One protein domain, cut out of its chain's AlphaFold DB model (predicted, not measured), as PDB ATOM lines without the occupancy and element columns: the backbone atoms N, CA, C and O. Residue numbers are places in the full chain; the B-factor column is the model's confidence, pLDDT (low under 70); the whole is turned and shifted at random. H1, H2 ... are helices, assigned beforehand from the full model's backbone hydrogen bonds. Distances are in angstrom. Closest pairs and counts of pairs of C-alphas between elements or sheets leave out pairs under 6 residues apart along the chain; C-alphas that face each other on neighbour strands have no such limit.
ATOM      1  N   SER A   7      42.281 -16.500  30.790       93.62
ATOM      2  CA  SER A   7      43.361 -15.794  30.109       93.62
ATOM      3  C   SER A   7      44.719 -16.059  30.769       93.62
ATOM      4  O   SER A   7      44.814 -16.263  31.981       93.62
ATOM      5  N   ILE A   8      45.796 -15.985  29.979       95.19
ATOM      6  CA  ILE A   8      47.173 -16.148  30.476       95.19
ATOM      7  C   ILE A   8      47.499 -15.215  31.659       95.19
ATOM      8  O   ILE A   8      48.057 -15.719  32.629       95.19
ATOM      9  N   PRO A   9      47.122 -13.916  31.677       96.31
ATOM     10  CA  PRO A   9      47.315 -13.072  32.860       96.31
ATOM     11  C   PRO A   9      46.762 -13.678  34.156       96.31
ATOM     12  O   PRO A   9      47.414 -13.592  35.193       96.31
ATOM     13  N   GLY A  10      45.610 -14.355  34.100       96.75
ATOM     14  CA  GLY A  10      45.047 -15.048  35.259       96.75
ATOM     15  C   GLY A  10      45.963 -16.155  35.789       96.75
ATOM     16  O   GLY A  10      46.190 -16.251  36.994       96.75
ATOM     17  N   TYR A  11      46.559 -16.950  34.897       97.69
ATOM     18  CA  TYR A  11      47.550 -17.956  35.289       97.69
ATOM     19  C   TYR A  11      48.837 -17.332  35.847       97.69
ATOM     20  O   TYR A  11      49.413 -17.893  36.772       97.69
ATOM     21  N   VAL A  12      49.261 -16.159  35.362       97.94
ATOM     22  CA  VAL A  12      50.447 -15.447  35.884       97.94
ATOM     23  C   VAL A  12      50.196 -14.921  37.305       97.94
ATOM     24  O   VAL A  12      51.044 -15.096  38.184       97.94
ATOM     25  N   HIS A  13      49.019 -14.332  37.562       97.56
ATOM     26  CA  HIS A  13      48.592 -13.952  38.915       97.56
ATOM     27  C   HIS A  13      48.606 -15.165  39.849       97.56
ATOM     28  O   HIS A  13      49.154 -15.097  40.952       97.56
ATOM     29  N   LEU A  14      48.046 -16.288  39.394       97.31
ATOM     30  CA  LEU A  14      47.981 -17.517  40.174       97.31
ATOM     31  C   LEU A  14      49.372 -18.106  40.453       97.31
ATOM     32  O   LEU A  14      49.660 -18.414  41.604       97.31
ATOM     33  N   TYR A  15      50.243 -18.182  39.443       97.81
ATOM     34  CA  TYR A  15      51.631 -18.643  39.556       97.81
ATOM     35  C   TYR A  15      52.387 -17.898  40.657       97.81
ATOM     36  O   TYR A  15      52.818 -18.500  41.638       97.81
ATOM     37  N   ARG A  16      52.458 -16.565  40.555       96.81
ATOM     38  CA  ARG A  16      53.176 -15.729  41.529       96.81
ATOM     39  C   ARG A  16      52.570 -15.818  42.929       96.81
ATOM     40  O   ARG A  16      53.282 -15.705  43.922       96.81
ATOM     41  N   SER A  17      51.260 -16.027  43.021       96.69
ATOM     42  CA  SER A  17      50.566 -16.154  44.306       96.69
ATOM     43  C   SER A  17      50.796 -17.504  44.970       96.69
ATOM     44  O   SER A  17      50.942 -17.552  46.186       96.69
ATOM     45  N   LEU A  18      50.860 -18.589  44.198       96.75
ATOM     46  CA  LEU A  18      51.198 -19.913  44.719       96.75
ATOM     47  C   LEU A  18      52.624 -19.936  45.271       96.75
ATOM     48  O   LEU A  18      52.824 -20.423  46.380       96.75
ATOM     49  N   LEU A  19      53.578 -19.312  44.573       95.25
ATOM     50  CA  LEU A  19      54.940 -19.139  45.092       95.25
ATOM     51  C   LEU A  19      54.963 -18.311  46.381       95.25
ATOM     52  O   LEU A  19      55.637 -18.666  47.339       95.25
ATOM     53  N   ARG A  20      54.185 -17.224  46.433       93.69
ATOM     54  CA  ARG A  20      54.147 -16.326  47.594       93.69
ATOM     55  C   ARG A  20      53.496 -16.949  48.833       93.69
ATOM     56  O   ARG A  20      53.976 -16.725  49.937       93.69
ATOM     57  N   PHE A  21      52.359 -17.623  48.670       92.06
ATOM     58  CA  PHE A  21      51.500 -18.028  49.789       92.06
ATOM     59  C   PHE A  21      51.570 -19.520  50.120       92.06
ATOM     60  O   PHE A  21      51.105 -19.922  51.184       92.06
ATOM     61  N   TYR A  22      52.078 -20.358  49.216       86.44
ATOM     62  CA  TYR A  22      52.004 -21.814  49.353       86.44
ATOM     63  C   TYR A  22      53.373 -22.516  49.267       86.44
ATOM     64  O   TYR A  22      53.420 -23.723  49.476       86.44
ATOM     65  N   ASP A  23      54.465 -21.777  49.020       83.44
ATOM     66  CA  ASP A  23      55.864 -22.261  49.029       83.44
ATOM     67  C   ASP A  23      56.086 -23.563  48.229       83.44
ATOM     68  O   ASP A  23      56.831 -24.460  48.617       83.44
ATOM     69  N   MET A  24      55.375 -23.702  47.107       86.81
ATOM     70  CA  MET A  24      55.512 -24.850  46.212       86.81
ATOM     71  C   MET A  24      56.710 -24.645  45.275       86.81
ATOM     72  O   MET A  24      56.868 -23.535  44.755       86.81
ATOM     73  N   PRO A  25      57.513 -25.690  44.990       93.69
ATOM     74  CA  PRO A  25      58.613 -25.595  44.036       93.69
ATOM     75  C   PRO A  25      58.154 -25.067  42.673       93.69
ATOM     76  O   PRO A  25      57.140 -25.508  42.127       93.69
ATOM     77  N   GLU A  26      58.906 -24.128  42.090       95.12
ATOM     78  CA  GLU A  26      58.499 -23.435  40.859       95.12
ATOM     79  C   GLU A  26      58.176 -24.381  39.697       95.12
ATOM     80  O   GLU A  26      57.245 -24.134  38.932       95.12
ATOM     81  N   ASN A  27      58.941 -25.464  39.556       95.31
ATOM     82  CA  ASN A  27      58.723 -26.481  38.534       95.31
ATOM     83  C   ASN A  27      57.377 -27.196  38.709       95.31
ATOM     84  O   ASN A  27      56.662 -27.365  37.723       95.31
ATOM     85  N   GLU A  28      57.008 -27.543  39.942       95.81
ATOM     86  CA  GLU A  28      55.729 -28.187  40.252       95.81
ATOM     87  C   GLU A  28      54.557 -27.237  39.982       95.81
ATOM     88  O   GLU A  28      53.563 -27.636  39.373       95.81
ATOM     89  N   VAL A  29      54.691 -25.953  40.349       96.88
ATOM     90  CA  VAL A  29      53.660 -24.950  40.042       96.88
ATOM     91  C   VAL A  29      53.485 -24.812  38.530       96.88
ATOM     92  O   VAL A  29      52.356 -24.817  38.040       96.88
ATOM     93  N   ARG A  30      54.582 -24.693  37.771       97.31
ATOM     94  CA  ARG A  30      54.539 -24.529  36.309       97.31
ATOM     95  C   ARG A  30      53.879 -25.721  35.621       97.31
ATOM     96  O   ARG A  30      52.990 -25.522  34.793       97.31
ATOM     97  N   GLU A  31      54.274 -26.936  35.986       97.38
ATOM     98  CA  GLU A  31      53.706 -28.167  35.433       97.38
ATOM     99  C   GLU A  31      52.213 -28.290  35.753       97.38
ATOM    100  O   GLU A  31      51.393 -28.466  34.847       97.38
ATOM    101  N   MET A  32      51.837 -28.097  37.020       98.00
ATOM    102  CA  MET A  32      50.438 -28.136  37.437       98.00
ATOM    103  C   MET A  32      49.603 -27.088  36.689       98.00
ATOM    104  O   MET A  32      48.527 -27.408  36.183       98.00
ATOM    105  N   LEU A  33      50.070 -25.840  36.591       97.88
ATOM    106  CA  LEU A  33      49.323 -24.773  35.919       97.88
ATOM    107  C   LEU A  33      49.197 -24.999  34.412       97.88
ATOM    108  O   LEU A  33      48.159 -24.655  33.850       97.88
ATOM    109  N   TYR A  34      50.199 -25.598  33.768       98.12
ATOM    110  CA  TYR A  34      50.107 -25.989  32.363       98.12
ATOM    111  C   TYR A  34      49.026 -27.058  32.150       98.12
ATOM    112  O   TYR A  34      48.157 -26.914  31.285       98.12
ATOM    113  N   LEU A  35      49.006 -28.096  32.991       98.19
ATOM    114  CA  LEU A  35      47.979 -29.139  32.939       98.19
ATOM    115  C   LEU A  35      46.580 -28.575  33.227       98.19
ATOM    116  O   LEU A  35      45.623 -28.911  32.537       98.19
ATOM    117  N   LEU A  36      46.446 -27.657  34.185       97.75
ATOM    118  CA  LEU A  36      45.170 -26.988  34.462       97.75
ATOM    119  C   LEU A  36      44.750 -26.015  33.349       97.75
ATOM    120  O   LEU A  36      43.555 -25.796  33.152       97.75
ATOM    121  N   ASN A  37      45.700 -25.417  32.624       97.31
ATOM    122  CA  ASN A  37      45.410 -24.604  31.448       97.31
ATOM    123  C   ASN A  37      44.852 -25.452  30.311       97.31
ATOM    124  O   ASN A  37      43.748 -25.175  29.855       97.31
ATOM    125  N   THR A  38      45.556 -26.514  29.924       96.38
ATOM    126  CA  THR A  38      45.071 -27.447  28.893       96.38
ATOM    127  C   THR A  38      43.709 -28.038  29.263       96.38
ATOM    128  O   THR A  38      42.795 -27.982  28.454       96.38
ATOM    129  N   ALA A  39      43.514 -28.442  30.523       96.31
ATOM    130  CA  ALA A  39      42.227 -28.924  31.025       96.31
ATOM    131  C   ALA A  39      41.094 -27.899  30.856       96.31
ATOM    132  O   ALA A  39      39.978 -28.250  30.474       96.31
ATOM    133  N   ASN A  40      41.362 -26.620  31.144       96.31
ATOM    134  CA  ASN A  40      40.382 -25.555  30.949       96.31
ATOM    135  C   ASN A  40      40.068 -25.326  29.465       96.31
ATOM    136  O   ASN A  40      38.909 -25.076  29.139       96.31
ATOM    137  N   LEU A  41      41.072 -25.411  28.586       94.81
ATOM    138  CA  LEU A  41      40.892 -25.271  27.140       94.81
ATOM    139  C   LEU A  41      40.080 -26.434  26.560       94.81
ATOM    140  O   LEU A  41      39.121 -26.167  25.845       94.81
ATOM    141  N   ASP A  42      40.386 -27.677  26.942       93.50
ATOM    142  CA  ASP A  42      39.645 -28.876  26.516       93.50
ATOM    143  C   ASP A  42      38.167 -28.788  26.929       93.50
ATOM    144  O   ASP A  42      37.259 -29.002  26.124       93.50
ATOM    145  N   CYS A  43      37.905 -28.392  28.182       94.62
ATOM    146  CA  CYS A  43      36.538 -28.184  28.659       94.62
ATOM    147  C   CYS A  43      35.846 -27.052  27.891       94.62
ATOM    148  O   CYS A  43      34.680 -27.169  27.522       94.62
ATOM    149  N   TYR A  44      36.544 -25.942  27.648       94.31
ATOM    150  CA  TYR A  44      35.976 -24.810  26.926       94.31
ATOM    151  C   TYR A  44      35.616 -25.169  25.480       94.31
ATOM    152  O   TYR A  44      34.512 -24.851  25.050       94.31
ATOM    153  N   GLU A  45      36.499 -25.848  24.750       93.19
ATOM    154  CA  GLU A  45      36.254 -26.287  23.371       93.19
ATOM    155  C   GLU A  45      35.065 -27.254  23.291       93.19
ATOM    156  O   GLU A  45      34.192 -27.085  22.442       93.19
ATOM    157  N   TYR A  46      34.948 -28.186  24.244       93.06
ATOM    158  CA  TYR A  46      33.802 -29.094  24.329       93.06
ATOM    159  C   TYR A  46      32.461 -28.351  24.457       93.06
ATOM    160  O   TYR A  46      31.486 -28.688  23.785       93.06
ATOM    161  N   TYR A  47      32.402 -27.322  25.307       93.12
ATOM    162  CA  TYR A  47      31.182 -26.536  25.523       93.12
ATOM    163  C   TYR A  47      30.942 -25.449  24.462       93.12
ATOM    164  O   TYR A  47      29.857 -24.863  24.438       93.12
ATOM    165  N   HIS A  48      31.920 -25.168  23.594       92.38
ATOM    166  CA  HIS A  48      31.853 -24.143  22.547       92.38
ATOM    167  C   HIS A  48      32.409 -24.679  21.214       92.38
ATOM    168  O   HIS A  48      33.431 -24.175  20.745       92.38
ATOM    169  N   PRO A  49      31.737 -25.651  20.565       89.50
ATOM    170  CA  PRO A  49      32.266 -26.355  19.388       89.50
ATOM    171  C   PRO A  49      32.505 -25.447  18.171       89.50
ATOM    172  O   PRO A  49      33.312 -25.767  17.304       89.50
ATOM    173  N   ASP A  50      31.840 -24.290  18.114       92.38
ATOM    174  CA  ASP A  50      32.029 -23.295  17.052       92.38
ATOM    175  C   ASP A  50      33.295 -22.436  17.247       92.38
ATOM    176  O   ASP A  50      33.603 -21.571  16.423       92.38
ATOM    177  N   ARG A  51      34.026 -22.616  18.355       86.38
ATOM    178  CA  ARG A  51      35.244 -21.864  18.667       86.38
ATOM    179  C   ARG A  51      36.466 -22.753  18.510       86.38
ATOM    180  O   ARG A  51      36.613 -23.744  19.207       86.38
ATOM    181  N   SER A  52      37.394 -22.325  17.660       82.69
ATOM    182  CA  SER A  52      38.715 -22.943  17.576       82.69
ATOM    183  C   SER A  52      39.614 -22.410  18.690       82.69
ATOM    184  O   SER A  52      39.815 -21.197  18.810       82.69
ATOM    185  N   VAL A  53      40.148 -23.316  19.508       85.44
ATOM    186  CA  VAL A  53      41.078 -22.995  20.593       85.44
ATOM    187  C   VAL A  53      42.470 -23.485  20.212       85.44
ATOM    188  O   VAL A  53      42.658 -24.640  19.849       85.44
ATOM    189  N   ILE A  54      43.471 -22.610  20.304       84.38
ATOM    190  CA  ILE A  54      44.865 -22.989  20.054       84.38
ATOM    191  C   ILE A  54      45.556 -23.169  21.399       84.38
ATOM    192  O   ILE A  54      45.737 -22.206  22.148       84.38
ATOM    193  N   GLN A  55      45.957 -24.404  21.693       85.38
ATOM    194  CA  GLN A  55      46.751 -24.701  22.878       85.38
ATOM    195  C   GLN A  55      48.194 -24.236  22.682       85.38
ATOM    196  O   GLN A  55      48.815 -24.464  21.642       85.38
ATOM    197  N   SER A  56      48.750 -23.587  23.700       87.44
ATOM    198  CA  SER A  56      50.179 -23.294  23.745       87.44
ATOM    199  C   SER A  56      50.970 -24.537  24.131       87.44
ATOM    200  O   SER A  56      50.552 -25.271  25.022       87.44
ATOM    201  N   GLY A  57      52.160 -24.721  23.556       94.00
ATOM    202  CA  GLY A  57      53.110 -25.707  24.070       94.00
ATOM    203  C   GLY A  57      53.624 -25.345  25.478       94.00
ATOM    204  O   GLY A  57      53.616 -24.166  25.851       94.00
ATOM    205  N   PRO A  58      54.144 -26.323  26.243       94.81
ATOM    206  CA  PRO A  58      54.549 -26.129  27.638       94.81
ATOM    207  C   PRO A  58      55.673 -25.101  27.799       94.81
ATOM    208  O   PRO A  58      55.675 -24.338  28.760       94.81
ATOM    209  N   VAL A  59      56.596 -25.019  26.833       95.75
ATOM    210  CA  VAL A  59      57.695 -24.037  26.839       95.75
ATOM    211  C   VAL A  59      57.159 -22.608  26.726       95.75
ATOM    212  O   VAL A  59      57.557 -21.737  27.496       95.75
ATOM    213  N   ALA A  60      56.226 -22.369  25.800       95.94
ATOM    214  CA  ALA A  60      55.634 -21.047  25.606       95.94
ATOM    215  C   ALA A  60      54.801 -20.628  26.824       95.94
ATOM    216  O   ALA A  60      54.951 -19.509  27.313       95.94
ATOM    217  N   PHE A  61      53.980 -21.545  27.345       96.81
ATOM    218  CA  PHE A  61      53.168 -21.299  28.533       96.81
ATOM    219  C   PHE A  61      54.028 -20.942  29.751       96.81
ATOM    220  O   PHE A  61      53.818 -19.891  30.356       96.81
ATOM    221  N   CYS A  62      55.035 -21.766  30.069       96.19
ATOM    222  CA  CYS A  62      55.955 -21.505  31.177       96.19
ATOM    223  C   CYS A  62      56.690 -20.172  30.998       96.19
ATOM    224  O   CYS A  62      56.755 -19.381  31.935       96.19
ATOM    225  N   GLY A  63      57.160 -19.875  29.781       96.62
ATOM    226  CA  GLY A  63      57.802 -18.598  29.479       96.62
ATOM    227  C   GLY A  63      56.894 -17.395  29.755       96.62
ATOM    228  O   GLY A  63      57.360 -16.369  30.251       96.62
ATOM    229  N   TRP A  64      55.585 -17.497  29.505       97.00
ATOM    230  CA  TRP A  64      54.647 -16.424  29.850       97.00
ATOM    231  C   TRP A  64      54.438 -16.253  31.353       97.00
ATOM    232  O   TRP A  64      54.259 -15.115  31.785       97.00
ATOM    233  N   LEU A  65      54.464 -17.336  32.139       96.62
ATOM    234  CA  LEU A  65      54.357 -17.259  33.603       96.62
ATOM    235  C   LEU A  65      55.493 -16.432  34.218       96.62
ATOM    236  O   LEU A  65      55.271 -15.681  35.168       96.62
ATOM    237  N   GLU A  66      56.689 -16.535  33.643       93.00
ATOM    238  CA  GLU A  66      57.885 -15.830  34.105       93.00
ATOM    239  C   GLU A  66      57.930 -14.381  33.598       93.00
ATOM    240  O   GLU A  66      58.202 -13.452  34.360       93.00
ATOM    241  N   THR A  67      57.628 -14.174  32.314       93.88
ATOM    242  CA  THR A  67      57.913 -12.903  31.624       93.88
ATOM    243  C   THR A  67      56.788 -11.874  31.673       93.88
ATOM    244  O   THR A  67      57.053 -10.682  31.514       93.88
ATOM    245  N   LYS A  68      55.525 -12.278  31.867       94.69
ATOM    246  CA  LYS A  68      54.408 -11.322  31.894       94.69
ATOM    247  C   LYS A  68      54.346 -10.564  33.214       94.69
ATOM    248  O   LYS A  68      54.439 -11.144  34.292       94.69
ATOM    249  N   ASP A  69      54.104  -9.259  33.126       93.00
ATOM    250  CA  ASP A  69      53.982  -8.401  34.300       93.00
ATOM    251  C   ASP A  69      52.568  -8.448  34.902       93.00
ATOM    252  O   ASP A  69      51.675  -7.686  34.535       93.00
ATOM    253  N   CYS A  70      52.335  -9.396  35.811       95.19
ATOM    254  CA  CYS A  70      51.113  -9.465  36.619       95.19
ATOM    255  C   CYS A  70      51.488  -9.663  38.087       95.19
ATOM    256  O   CYS A  70      52.268 -10.546  38.411       95.19
ATOM    257  N   ARG A  71      50.982  -8.861  39.021       94.06
ATOM    258  CA  ARG A  71      51.370  -8.973  40.445       94.06
ATOM    259  C   ARG A  71      50.730 -10.204  41.111       94.06
ATOM    260  O   ARG A  71      49.654 -10.604  40.682       94.06
ATOM    261  N   PRO A  72      51.312 -10.808  42.161       95.69
ATOM    262  CA  PRO A  72      50.573 -11.788  42.960       95.69
ATOM    263  C   PRO A  72      49.316 -11.151  43.576       95.69
ATOM    264  O   PRO A  72      49.246  -9.929  43.740       95.69
ATOM    265  N   TYR A  73      48.340 -11.975  43.952       96.50
ATOM    266  CA  TYR A  73      47.205 -11.551  44.762       96.50
ATOM    267  C   TYR A  73      47.699 -10.892  46.058       96.50
ATOM    268  O   TYR A  73      48.771 -11.216  46.587       96.50
ATOM    269  N   ARG A  74      46.913  -9.945  46.570       95.50
ATOM    270  CA  ARG A  74      47.210  -9.222  47.809       95.50
ATOM    271  C   ARG A  74      46.996 -10.116  49.028       95.50
ATOM    272  O   ARG A  74      47.803 -10.035  49.949       95.50
ATOM    273  N   THR A  75      45.986 -10.990  48.999       95.69
ATOM    274  CA  THR A  75      45.572 -11.818  50.146       95.69
ATOM    275  C   THR A  75      45.383 -13.297  49.791       95.69
ATOM    276  O   THR A  75      45.145 -13.659  48.637       95.69
ATOM    277  N   GLU A  76      45.428 -14.167  50.806       95.25
ATOM    278  CA  GLU A  76      45.108 -15.596  50.653       95.25
ATOM    279  C   GLU A  76      43.629 -15.833  50.299       95.25
ATOM    280  O   GLU A  76      43.311 -16.819  49.639       95.25
ATOM    281  N   VAL A  77      42.730 -14.906  50.657       97.06
ATOM    282  CA  VAL A  77      41.302 -14.963  50.296       97.06
ATOM    283  C   VAL A  77      41.115 -14.827  48.782       97.06
ATOM    284  O   VAL A  77      40.359 -15.587  48.173       97.06
ATOM    285  N   GLN A  78      41.857 -13.918  48.145       97.25
ATOM    286  CA  GLN A  78      41.870 -13.782  46.687       97.25
ATOM    287  C   GLN A  78      42.434 -15.029  46.000       97.25
ATOM    288  O   GLN A  78      41.865 -15.501  45.012       97.25
ATOM    289  N   LEU A  79      43.525 -15.590  46.540       97.06
ATOM    290  CA  LEU A  79      44.095 -16.844  46.046       97.06
ATOM    291  C   LEU A  79      43.062 -17.974  46.121       97.06
ATOM    292  O   LEU A  79      42.793 -18.622  45.112       97.06
ATOM    293  N   TYR A  80      42.440 -18.165  47.282       97.94
ATOM    294  CA  TYR A  80      41.408 -19.174  47.502       97.94
ATOM    295  C   TYR A  80      40.258 -19.047  46.495       97.94
ATOM    296  O   TYR A  80      39.923 -20.005  45.794       97.94
ATOM    297  N   LYS A  81      39.712 -17.838  46.341       96.75
ATOM    298  CA  LYS A  81      38.593 -17.575  45.429       96.75
ATOM    299  C   LYS A  81      38.964 -17.828  43.959       96.75
ATOM    300  O   LYS A  81      38.163 -18.374  43.199       96.75
ATOM    301  N   SER A  82      40.203 -17.520  43.582       97.00
ATOM    302  CA  SER A  82      40.748 -17.784  42.245       97.00
ATOM    303  C   SER A  82      40.953 -19.279  41.971       97.00
ATOM    304  O   SER A  82      40.637 -19.757  40.880       97.00
ATOM    305  N   LEU A  83      41.428 -20.040  42.962       97.50
ATOM    306  CA  LEU A  83      41.573 -21.497  42.868       97.50
ATOM    307  C   LEU A  83      40.207 -22.181  42.731       97.50
ATOM    308  O   LEU A  83      40.043 -23.071  41.895       97.50
ATOM    309  N   LEU A  84      39.203 -21.734  43.496       97.56
ATOM    310  CA  LEU A  84      37.826 -22.210  43.356       97.56
ATOM    311  C   LEU A  84      37.261 -21.920  41.963       97.56
ATOM    312  O   LEU A  84      36.568 -22.773  41.405       97.56
ATOM    313  N   PHE A  85      37.550 -20.742  41.403       97.00
ATOM    314  CA  PHE A  85      37.141 -20.393  40.045       97.00
ATOM    315  C   PHE A  85      37.746 -21.350  39.012       97.00
ATOM    316  O   PHE A  85      36.993 -21.932  38.233       97.00
ATOM    317  N   LEU A  86      39.069 -21.563  39.044       97.25
ATOM    318  CA  LEU A  86      39.765 -22.487  38.137       97.25
ATOM    319  C   LEU A  86      39.242 -23.919  38.283       97.25
ATOM    320  O   LEU A  86      38.927 -24.580  37.300       97.25
ATOM    321  N   LYS A  87      39.067 -24.388  39.523       97.00
ATOM    322  CA  LYS A  87      38.479 -25.705  39.797       97.00
ATOM    323  C   LYS A  87      37.094 -25.846  39.167       97.00
ATOM    324  O   LYS A  87      36.736 -26.931  38.724       97.00
ATOM    325  N   ARG A  88      36.292 -24.777  39.167       95.62
ATOM    326  CA  ARG A  88      34.927 -24.784  38.627       95.62
ATOM    327  C   ARG A  88      34.878 -24.608  37.107       95.62
ATOM    328  O   ARG A  88      33.822 -24.861  36.536       95.62
ATOM    329  N   SER A  89      35.965 -24.176  36.469       95.19
ATOM    330  CA  SER A  89      36.070 -24.047  35.010       95.19
ATOM    331  C   SER A  89      36.612 -25.307  34.326       95.19
ATOM    332  O   SER A  89      36.880 -25.275  33.126       95.19
ATOM    333  N   ILE A  90      36.803 -26.389  35.087       96.31
ATOM    334  CA  ILE A  90      37.300 -27.679  34.614       96.31
ATOM    335  C   ILE A  90      36.271 -28.751  34.970       96.31
ATOM    336  O   ILE A  90      35.949 -28.964  36.141       96.31
ATOM    337  N   ASP A  91      35.780 -29.438  33.947       95.38
ATOM    338  CA  ASP A  91      34.939 -30.615  34.080       95.38
ATOM    339  C   ASP A  91      35.816 -31.869  34.172       95.38
ATOM    340  O   ASP A  91      36.595 -32.179  33.272       95.38
ATOM    341  N   ARG A  92      35.701 -32.605  35.281       92.62
ATOM    342  CA  ARG A  92      36.539 -33.784  35.547       92.62
ATOM    343  C   ARG A  92      36.292 -34.919  34.546       92.62
ATOM    344  O   ARG A  92      37.194 -35.742  34.331       92.62
ATOM    345  N   ASP A  93      35.100 -34.971  33.966       94.44
ATOM    346  CA  ASP A  93      34.696 -36.052  33.072       94.44
ATOM    347  C   ASP A  93      35.216 -35.834  31.643       94.44
ATOM    348  O   ASP A  93      35.345 -36.796  30.890       94.44
ATOM    349  N   LEU A  94      35.631 -34.604  31.313       94.06
ATOM    350  CA  LEU A  94      36.139 -34.214  29.991       94.06
ATOM    351  C   LEU A  94      37.672 -34.231  29.869       94.06
ATOM    352  O   LEU A  94      38.198 -34.011  28.785       94.06
ATOM    353  N   ILE A  95      38.394 -34.487  30.963       95.06
ATOM    354  CA  ILE A  95      39.856 -34.331  31.028       95.06
ATOM    355  C   ILE A  95      40.606 -35.661  31.140       95.06
ATOM    356  O   ILE A  95      40.083 -36.658  31.647       95.06
ATOM    357  N   VAL A  96      41.870 -35.675  30.713       96.19
ATOM    358  CA  VAL A  96      42.740 -36.863  30.771       96.19
ATOM    359  C   VAL A  96      43.353 -37.084  32.159       96.19
ATOM    360  O   VAL A  96      43.300 -36.220  33.034       96.19
ATOM    361  N   SER A  97      43.968 -38.249  32.387       96.94
ATOM    362  CA  SER A  97      44.517 -38.637  33.700       96.94
ATOM    363  C   SER A  97      45.502 -37.619  34.287       96.94
ATOM    364  O   SER A  97      45.317 -37.208  35.428       96.94
ATOM    365  N   ALA A  98      46.468 -37.127  33.503       96.81
ATOM    366  CA  ALA A  98      47.438 -36.128  33.974       96.81
ATOM    367  C   ALA A  98      46.761 -34.819  34.435       96.81
ATOM    368  O   ALA A  98      47.107 -34.238  35.461       96.81
ATOM    369  N   GLN A  99      45.723 -34.379  33.722       97.81
ATOM    370  CA  GLN A  99      44.934 -33.206  34.103       97.81
ATOM    371  C   GLN A  99      44.117 -33.458  35.378       97.81
ATOM    372  O   GLN A  99      43.952 -32.554  36.198       97.81
ATOM    373  N   ARG A 100      43.624 -34.687  35.588       98.19
ATOM    374  CA  ARG A 100      42.925 -35.071  36.827       98.19
ATOM    375  C   ARG A 100      43.861 -35.058  38.031       98.19
ATOM    376  O   ARG A 100      43.424 -34.652  39.105       98.19
ATOM    377  N   GLU A 101      45.113 -35.469  37.859       98.12
ATOM    378  CA  GLU A 101      46.143 -35.380  38.900       98.12
ATOM    379  C   GLU A 101      46.427 -33.920  39.262       98.12
ATOM    380  O   GLU A 101      46.332 -33.555  40.433       98.12
ATOM    381  N   ALA A 102      46.624 -33.044  38.271       98.25
ATOM    382  CA  ALA A 102      46.780 -31.609  38.512       98.25
ATOM    383  C   ALA A 102      45.545 -30.986  39.198       98.25
ATOM    384  O   ALA A 102      45.673 -30.183  40.125       98.25
ATOM    385  N   LEU A 103      44.332 -31.391  38.799       98.19
ATOM    386  CA  LEU A 103      43.084 -30.976  39.450       98.19
ATOM    387  C   LEU A 103      42.985 -31.491  40.893       98.19
ATOM    388  O   LEU A 103      42.399 -30.820  41.745       98.19
ATOM    389  N   GLN A 104      43.546 -32.662  41.191       98.19
ATOM    390  CA  GLN A 104      43.622 -33.179  42.552       98.19
ATOM    391  C   GLN A 104      44.618 -32.376  43.395       98.19
ATOM    392  O   GLN A 104      44.276 -31.999  44.514       98.19
ATOM    393  N   THR A 105      45.785 -32.020  42.853       97.62
ATOM    394  CA  THR A 105      46.735 -31.113  43.517       97.62
ATOM    395  C   THR A 105      46.085 -29.764  43.823       97.62
ATOM    396  O   THR A 105      46.159 -29.289  44.956       97.62
ATOM    397  N   LEU A 106      45.340 -29.195  42.868       98.12
ATOM    398  CA  LEU A 106      44.562 -27.970  43.069       98.12
ATOM    399  C   LEU A 106      43.586 -28.092  44.254       98.12
ATOM    400  O   LEU A 106      43.490 -27.182  45.076       98.12
ATOM    401  N   ARG A 107      42.875 -29.222  44.367       98.25
ATOM    402  CA  ARG A 107      41.961 -29.498  45.492       98.25
ATOM    403  C   ARG A 107      42.705 -29.576  46.825       98.25
ATOM    404  O   ARG A 107      42.225 -29.011  47.800       98.25
ATOM    405  N   CYS A 108      43.874 -30.214  46.860       97.69
ATOM    406  CA  CYS A 108      44.705 -30.277  48.063       97.69
ATOM    407  C   CYS A 108      45.170 -28.882  48.512       97.69
ATOM    408  O   CYS A 108      45.107 -28.577  49.700       97.69
ATOM    409  N   ILE A 109      45.573 -28.014  47.574       97.38
ATOM    410  CA  ILE A 109      45.951 -26.622  47.873       97.38
ATOM    411  C   ILE A 109      44.779 -25.867  48.507       97.38
ATOM    412  O   ILE A 109      44.959 -25.207  49.529       97.38
ATOM    413  N   ILE A 110      43.578 -25.986  47.929       98.25
ATOM    414  CA  ILE A 110      42.355 -25.348  48.443       98.25
ATOM    415  C   ILE A 110      42.095 -25.777  49.894       98.25
ATOM    416  O   ILE A 110      41.976 -24.916  50.763       98.25
ATOM    417  N   SER A 111      42.092 -27.082  50.180       98.12
ATOM    418  CA  SER A 111      41.858 -27.586  51.541       98.12
ATOM    419  C   SER A 111      42.946 -27.170  52.534       98.12
ATOM    420  O   SER A 111      42.659 -26.870  53.693       98.12
ATOM    421  N   ASN A 112      44.203 -27.096  52.092       96.94
ATOM    422  CA  ASN A 112      45.290 -26.609  52.935       96.94
ATOM    423  C   ASN A 112      45.164 -25.110  53.241       96.94
ATOM    424  O   ASN A 112      45.469 -24.701  54.360       96.94
ATOM    425  N   LEU A 113      44.694 -24.292  52.293       96.88
ATOM    426  CA  LEU A 113      44.393 -22.879  52.547       96.88
ATOM    427  C   LEU A 113      43.270 -22.727  53.573       96.88
ATOM    428  O   LEU A 113      43.438 -21.969  54.523       96.88
ATOM    429  N   GLU A 114      42.176 -23.480  53.436       97.88
ATOM    430  CA  GLU A 114      41.066 -23.482  54.403       97.88
ATOM    431  C   GLU A 114      41.559 -23.826  55.810       97.88
ATOM    432  O   GLU A 114      41.286 -23.101  56.767       97.88
ATOM    433  N   TYR A 115      42.360 -24.888  55.928       97.44
ATOM    434  CA  TYR A 115      42.927 -25.312  57.203       97.44
ATOM    435  C   TYR A 115      43.867 -24.262  57.810       97.44
ATOM    436  O   TYR A 115      43.735 -23.921  58.989       97.44
ATOM    437  N   ARG A 116      44.815 -23.728  57.025       96.81
ATOM    438  CA  ARG A 116      45.755 -22.701  57.509       96.81
ATOM    439  C   ARG A 116      45.020 -21.430  57.924       96.81
ATOM    440  O   ARG A 116      45.341 -20.875  58.974       96.81
ATOM    441  N   PHE A 117      44.023 -21.011  57.149       97.38
ATOM    442  CA  PHE A 117      43.210 -19.837  57.447       97.38
ATOM    443  C   PHE A 117      42.410 -20.030  58.739       97.38
ATOM    444  O   PHE A 117      42.482 -19.191  59.636       97.38
ATOM    445  N   TYR A 118      41.733 -21.174  58.894       97.88
ATOM    446  CA  TYR A 118      41.009 -21.499  60.123       97.88
ATOM    447  C   TYR A 118      41.934 -21.524  61.340       97.88
ATOM    448  O   TYR A 118      41.611 -20.956  62.381       97.88
ATOM    449  N   LYS A 119      43.123 -22.119  61.210       97.88
ATOM    450  CA  LYS A 119      44.122 -22.146  62.284       97.88
ATOM    451  C   LYS A 119      44.599 -20.743  62.681       97.88
ATOM    452  O   LYS A 119      44.874 -20.520  63.856       97.88
ATOM    453  N   ALA A 120      44.718 -19.821  61.726       96.50
ATOM    454  CA  ALA A 120      45.189 -18.460  61.969       96.50
ATOM    455  C   ALA A 120      44.103 -17.536  62.547       96.50
ATOM    456  O   ALA A 120      44.389 -16.751  63.446       96.50
ATOM    457  N   TYR A 121      42.869 -17.631  62.044       96.00
ATOM    458  CA  TYR A 121      41.798 -16.671  62.338       96.00
ATOM    459  C   TYR A 121      40.649 -17.242  63.183       96.00
ATOM    460  O   TYR A 121      39.779 -16.488  63.619       96.00
ATOM    461  N   GLY A 122      40.613 -18.555  63.420       97.56
ATOM    462  CA  GLY A 122      39.536 -19.220  64.162       97.56
ATOM    463  C   GLY A 122      38.183 -19.195  63.442       97.56
ATOM    464  O   GLY A 122      37.140 -19.207  64.095       97.56
ATOM    465  N   MET A 123      38.184 -19.087  62.110       97.44
ATOM    466  CA  MET A 123      36.976 -19.042  61.285       97.44
ATOM    467  C   MET A 123      37.235 -19.548  59.867       97.44
ATOM    468  O   MET A 123      38.375 -19.579  59.407       97.44
ATOM    469  N   GLU A 124      36.169 -19.943  59.177       98.06
ATOM    470  CA  GLU A 124      36.236 -20.356  57.776       98.06
ATOM    471  C   GLU A 124      36.595 -19.173  56.869       98.06
ATOM    472  O   GLU A 124      36.217 -18.030  57.129       98.06
ATOM    473  N   ILE A 125      37.303 -19.450  55.771       98.12
ATOM    474  CA  ILE A 125      37.719 -18.425  54.805       98.12
ATOM    475  C   ILE A 125      36.536 -17.769  54.080       98.12
ATOM    476  O   ILE A 125      36.684 -16.672  53.558       98.12
ATOM    477  N   GLU A 126      35.370 -18.423  54.057       97.81
ATOM    478  CA  GLU A 126      34.131 -17.906  53.461       97.81
ATOM    479  C   GLU A 126      33.238 -17.164  54.475       97.81
ATOM    480  O   GLU A 126      32.177 -16.653  54.111       97.81
ATOM    481  N   ASP A 127      33.645 -17.080  55.748       98.06
ATOM    482  CA  ASP A 127      32.881 -16.392  56.792       98.06
ATOM    483  C   ASP A 127      32.685 -14.909  56.431       98.06
ATOM    484  O   ASP A 127      33.602 -14.242  55.948       98.06
ATOM    485  N   LYS A 128      31.501 -14.358  56.719       96.56
ATOM    486  CA  LYS A 128      31.128 -12.953  56.455       96.56
ATOM    487  C   LYS A 128      32.051 -11.908  57.099       96.56
ATOM    488  O   LYS A 128      31.985 -10.733  56.751       96.56
ATOM    489  N   ARG A 129      32.850 -12.301  58.094       96.38
ATOM    490  CA  ARG A 129      33.864 -11.452  58.741       96.38
ATOM    491  C   ARG A 129      35.141 -11.335  57.911       96.38
ATOM    492  O   ARG A 129      35.951 -10.449  58.180       96.38
ATOM    493  N   THR A 130      35.328 -12.201  56.922       97.56
ATOM    494  CA  THR A 130      36.418 -12.135  55.946       97.56
ATOM    495  C   THR A 130      36.012 -11.298  54.738       97.56
ATOM    496  O   THR A 130      34.830 -11.102  54.457       97.56
ATOM    497  N   VAL A 131      36.999 -10.864  53.962       96.75
ATOM    498  CA  VAL A 131      36.777 -10.144  52.701       96.75
ATOM    499  C   VAL A 131      36.298 -11.037  51.548       96.75
ATOM    500  O   VAL A 131      36.260 -10.596  50.400       96.75
ATOM    501  N   TYR A 132      35.937 -12.298  51.810       97.38
ATOM    502  CA  TYR A 132      35.556 -13.251  50.768       97.38
ATOM    503  C   TYR A 132      34.430 -12.739  49.873       97.38
ATOM    504  O   TYR A 132      34.494 -12.922  48.657       97.38
ATOM    505  N   GLY A 133      33.425 -12.067  50.445       95.62
ATOM    506  CA  GLY A 133      32.326 -11.452  49.691       95.62
ATOM    507  C   GLY A 133      32.788 -10.369  48.710       95.62
ATOM    508  O   GLY A 133      32.241 -10.274  47.612       95.62
ATOM    509  N   GLU A 134      33.849  -9.645  49.063       95.44
ATOM    510  CA  GLU A 134      34.377  -8.490  48.328       95.44
ATOM    511  C   GLU A 134      35.415  -8.872  47.259       95.44
ATOM    512  O   GLU A 134      35.582  -8.170  46.261       95.44
ATOM    513  N   CYS A 135      36.111 -10.003  47.418       95.38
ATOM    514  CA  CYS A 135      37.043 -10.501  46.402       95.38
ATOM    515  C   CYS A 135      36.306 -10.956  45.135       95.38
ATOM    516  O   CYS A 135      35.179 -11.449  45.198       95.38
ATOM    517  N   THR A 136      36.929 -10.886  43.957       93.19
ATOM    518  CA  THR A 136      36.258 -11.360  42.736       93.19
ATOM    519  C   THR A 136      36.384 -12.863  42.515       93.19
ATOM    520  O   THR A 136      37.372 -13.495  42.871       93.19
ATOM    521  N   TYR A 137      35.358 -13.466  41.908       93.69
ATOM    522  CA  TYR A 137      35.371 -14.877  41.511       93.69
ATOM    523  C   TYR A 137      35.943 -15.022  40.092       93.69
ATOM    524  O   TYR A 137      35.192 -15.210  39.136       93.69
ATOM    525  N   ARG A 138      37.262 -14.828  39.953       93.81
ATOM    526  CA  ARG A 138      38.058 -14.897  38.706       93.81
ATOM    527  C   ARG A 138      39.553 -14.900  39.052       93.81
ATOM    528  O   ARG A 138      39.904 -14.554  40.167       93.81
ATOM    529  N   LEU A 139      40.427 -15.229  38.097       94.31
ATOM    530  CA  LEU A 139      41.887 -15.232  38.325       94.31
ATOM    531  C   LEU A 139      42.564 -13.864  38.128       94.31
ATOM    532  O   LEU A 139      43.714 -13.682  38.507       94.31
ATOM    533  N   VAL A 140      41.909 -12.902  37.479       94.81
ATOM    534  CA  VAL A 140      42.469 -11.549  37.327       94.81
ATOM    535  C   VAL A 140      41.818 -10.656  38.382       94.81
ATOM    536  O   VAL A 140      40.625 -10.371  38.248       94.81
ATOM    537  N   PRO A 141      42.538 -10.218  39.426       91.94
ATOM    538  CA  PRO A 141      41.942  -9.425  40.496       91.94
ATOM    539  C   PRO A 141      41.514  -8.044  39.979       91.94
ATOM    540  O   PRO A 141      42.020  -7.563  38.964       91.94
ATOM    541  N   ARG A 142      40.542  -7.396  40.629       92.31
ATOM    542  CA  ARG A 142      40.284  -5.959  40.417       92.31
ATOM    543  C   ARG A 142      41.281  -5.128  41.220       92.31
ATOM    544  O   ARG A 142      41.804  -5.574  42.240       92.31
ATOM    545  N   GLU A 143      41.512  -3.899  40.775       88.38
ATOM    546  CA  GLU A 143      42.399  -2.961  41.468       88.38
ATOM    547  C   GLU A 143      41.860  -2.532  42.840       88.38
ATOM    548  O   GLU A 143      42.646  -2.304  43.765       88.38
ATOM    549  N   ASP A 144      40.533  -2.482  42.976       90.12
ATOM    550  CA  ASP A 144      39.794  -2.102  44.183       90.12
ATOM    551  C   ASP A 144      39.530  -3.276  45.138       90.12
ATOM    552  O   ASP A 144      38.833  -3.111  46.136       90.12
ATOM    553  N   GLU A 145      40.087  -4.462  44.868       92.00
ATOM    554  CA  GLU A 145      39.922  -5.587  45.783       92.00
ATOM    555  C   GLU A 145      40.712  -5.431  47.093       92.00
ATOM    556  O   GLU A 145      41.808  -4.844  47.101       92.00
ATOM    557  N   PRO A 146      40.221  -6.053  48.182       93.12
ATOM    558  CA  PRO A 146      40.836  -5.955  49.493       93.12
ATOM    559  C   PRO A 146      42.311  -6.352  49.578       93.12
ATOM    560  O   PRO A 146      42.743  -7.349  48.998       93.12
ATOM    561  N   SER A 147      43.084  -5.574  50.339       93.56
ATOM    562  CA  SER A 147      44.499  -5.841  50.650       93.56
ATOM    563  C   SER A 147      44.710  -6.570  51.982       93.56
ATOM    564  O   SER A 147      45.838  -6.930  52.309       93.56
ATOM    565  N   VAL A 148      43.631  -6.829  52.722       94.50
ATOM    566  CA  VAL A 148      43.610  -7.528  54.015       94.50
ATOM    567  C   VAL A 148      42.602  -8.674  53.988       94.50
ATOM    568  O   VAL A 148      41.693  -8.680  53.165       94.50
ATOM    569  N   CYS A 149      42.753  -9.655  54.878       95.56
ATOM    570  CA  CYS A 149      41.884 -10.839  54.911       95.56
ATOM    571  C   CYS A 149      40.542 -10.607  55.629       95.56
ATOM    572  O   CYS A 149      39.586 -11.347  55.386       95.56
ATOM    573  N   LEU A 150      40.461  -9.616  56.522       96.44
ATOM    574  CA  LEU A 150      39.323  -9.401  57.419       96.44
ATOM    575  C   LEU A 150      38.570  -8.113  57.077       96.44
ATOM    576  O   LEU A 150      39.181  -7.080  56.813       96.44
ATOM    577  N   MET A 151      37.237  -8.155  57.144       94.94
ATOM    578  CA  MET A 151      36.376  -6.998  56.864       94.94
ATOM    579  C   MET A 151      36.621  -5.843  57.828       94.94
ATOM    580  O   MET A 151      36.596  -4.689  57.416       94.94
ATOM    581  N   HIS A 152      36.872  -6.150  59.105       92.06
ATOM    582  CA  HIS A 152      37.209  -5.137  60.103       92.06
ATOM    583  C   HIS A 152      38.409  -4.299  59.642       92.06
ATOM    584  O   HIS A 152      38.337  -3.077  59.568       92.06
ATOM    585  N   ASP A 153      39.487  -4.969  59.250       91.75
ATOM    586  CA  ASP A 153      40.724  -4.310  58.850       91.75
ATOM    587  C   ASP A 153      40.555  -3.540  57.542       91.75
ATOM    588  O   ASP A 153      41.146  -2.482  57.371       91.75
ATOM    589  N   TRP A 154      39.700  -4.024  56.641       89.62
ATOM    590  CA  TRP A 154      39.424  -3.343  55.378       89.62
ATOM    591  C   TRP A 154      38.681  -2.018  55.579       89.62
ATOM    592  O   TRP A 154      38.914  -1.060  54.848       89.62
ATOM    593  N   ILE A 155      37.794  -1.956  56.576       85.25
ATOM    594  CA  ILE A 155      37.012  -0.756  56.896       85.25
ATOM    595  C   ILE A 155      37.849   0.262  57.683       85.25
ATOM    596  O   ILE A 155      37.671   1.466  57.499       85.25
TER     597      ILE A 155
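AT A GLANCE: This is residues 7 to 155 of the 160 residues of an uncharacterized protein of Ruminococcus sp. AM34-9LB (UniProt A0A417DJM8). Two helical hairpins, H1 with H2 and H4 with H5, pack together crosswise into one body, with H1 and H4 nearest its middle; the short H3 packs on H1 and H2, away from H5. From the end of H5, the longest helix, a long stretch without a named element, residues 122 to 150, leads to the small H6, far from the middle. The printed part has 149 residues with six named helices, H1 to H6 in chain order, and no named strand: all helix. It is compact, with a radius of gyration of the C-alphas of 15.6 A and spans of 46 by 32 by 31 A.

HOW THE PARTS SIT: Start with H1, residues 8 to 22, and H2, residues 26 to 47, a hairpin at a steep tilt of 39 degrees; their closest C-alphas, of Tyr 15 and Val 29, are 6.6 A apart. H3, residues 58 to 67, touches H1 at Val 12 and Leu 65, 4.9 A between these closest C-alphas. H4, residues 76 to 88, and H5, residues 97 to 121, form a hairpin at a shallow tilt of 29 degrees. H2 touches H5 with residues 32 to 39 alone, closest at the C-alphas of Met 32 and Ala 102, 5.2 A. H6, residues 151 to 155, touches no helix. In all six helices every O i to N i+4 pair is within hydrogen-bond range.

IN THESE COORDINATES: Find C-alpha 8 at (47.173, -16.148, 30.476), where H1 begins its 20.3 A. H2 measures 31.5 A and H5 36.2 A, from C-alpha 97 at (44.517, -38.637, 33.700). H6 ends at C-alpha 155, (37.012, -0.756, 56.896).

THE WHOLE: The farthest C-alphas, of Asp 50 and Gly 122, are 47.9 A apart. The printed part has no cut, the link from H5 to H6 is long, and no printed residue is under 70 in pLDDT.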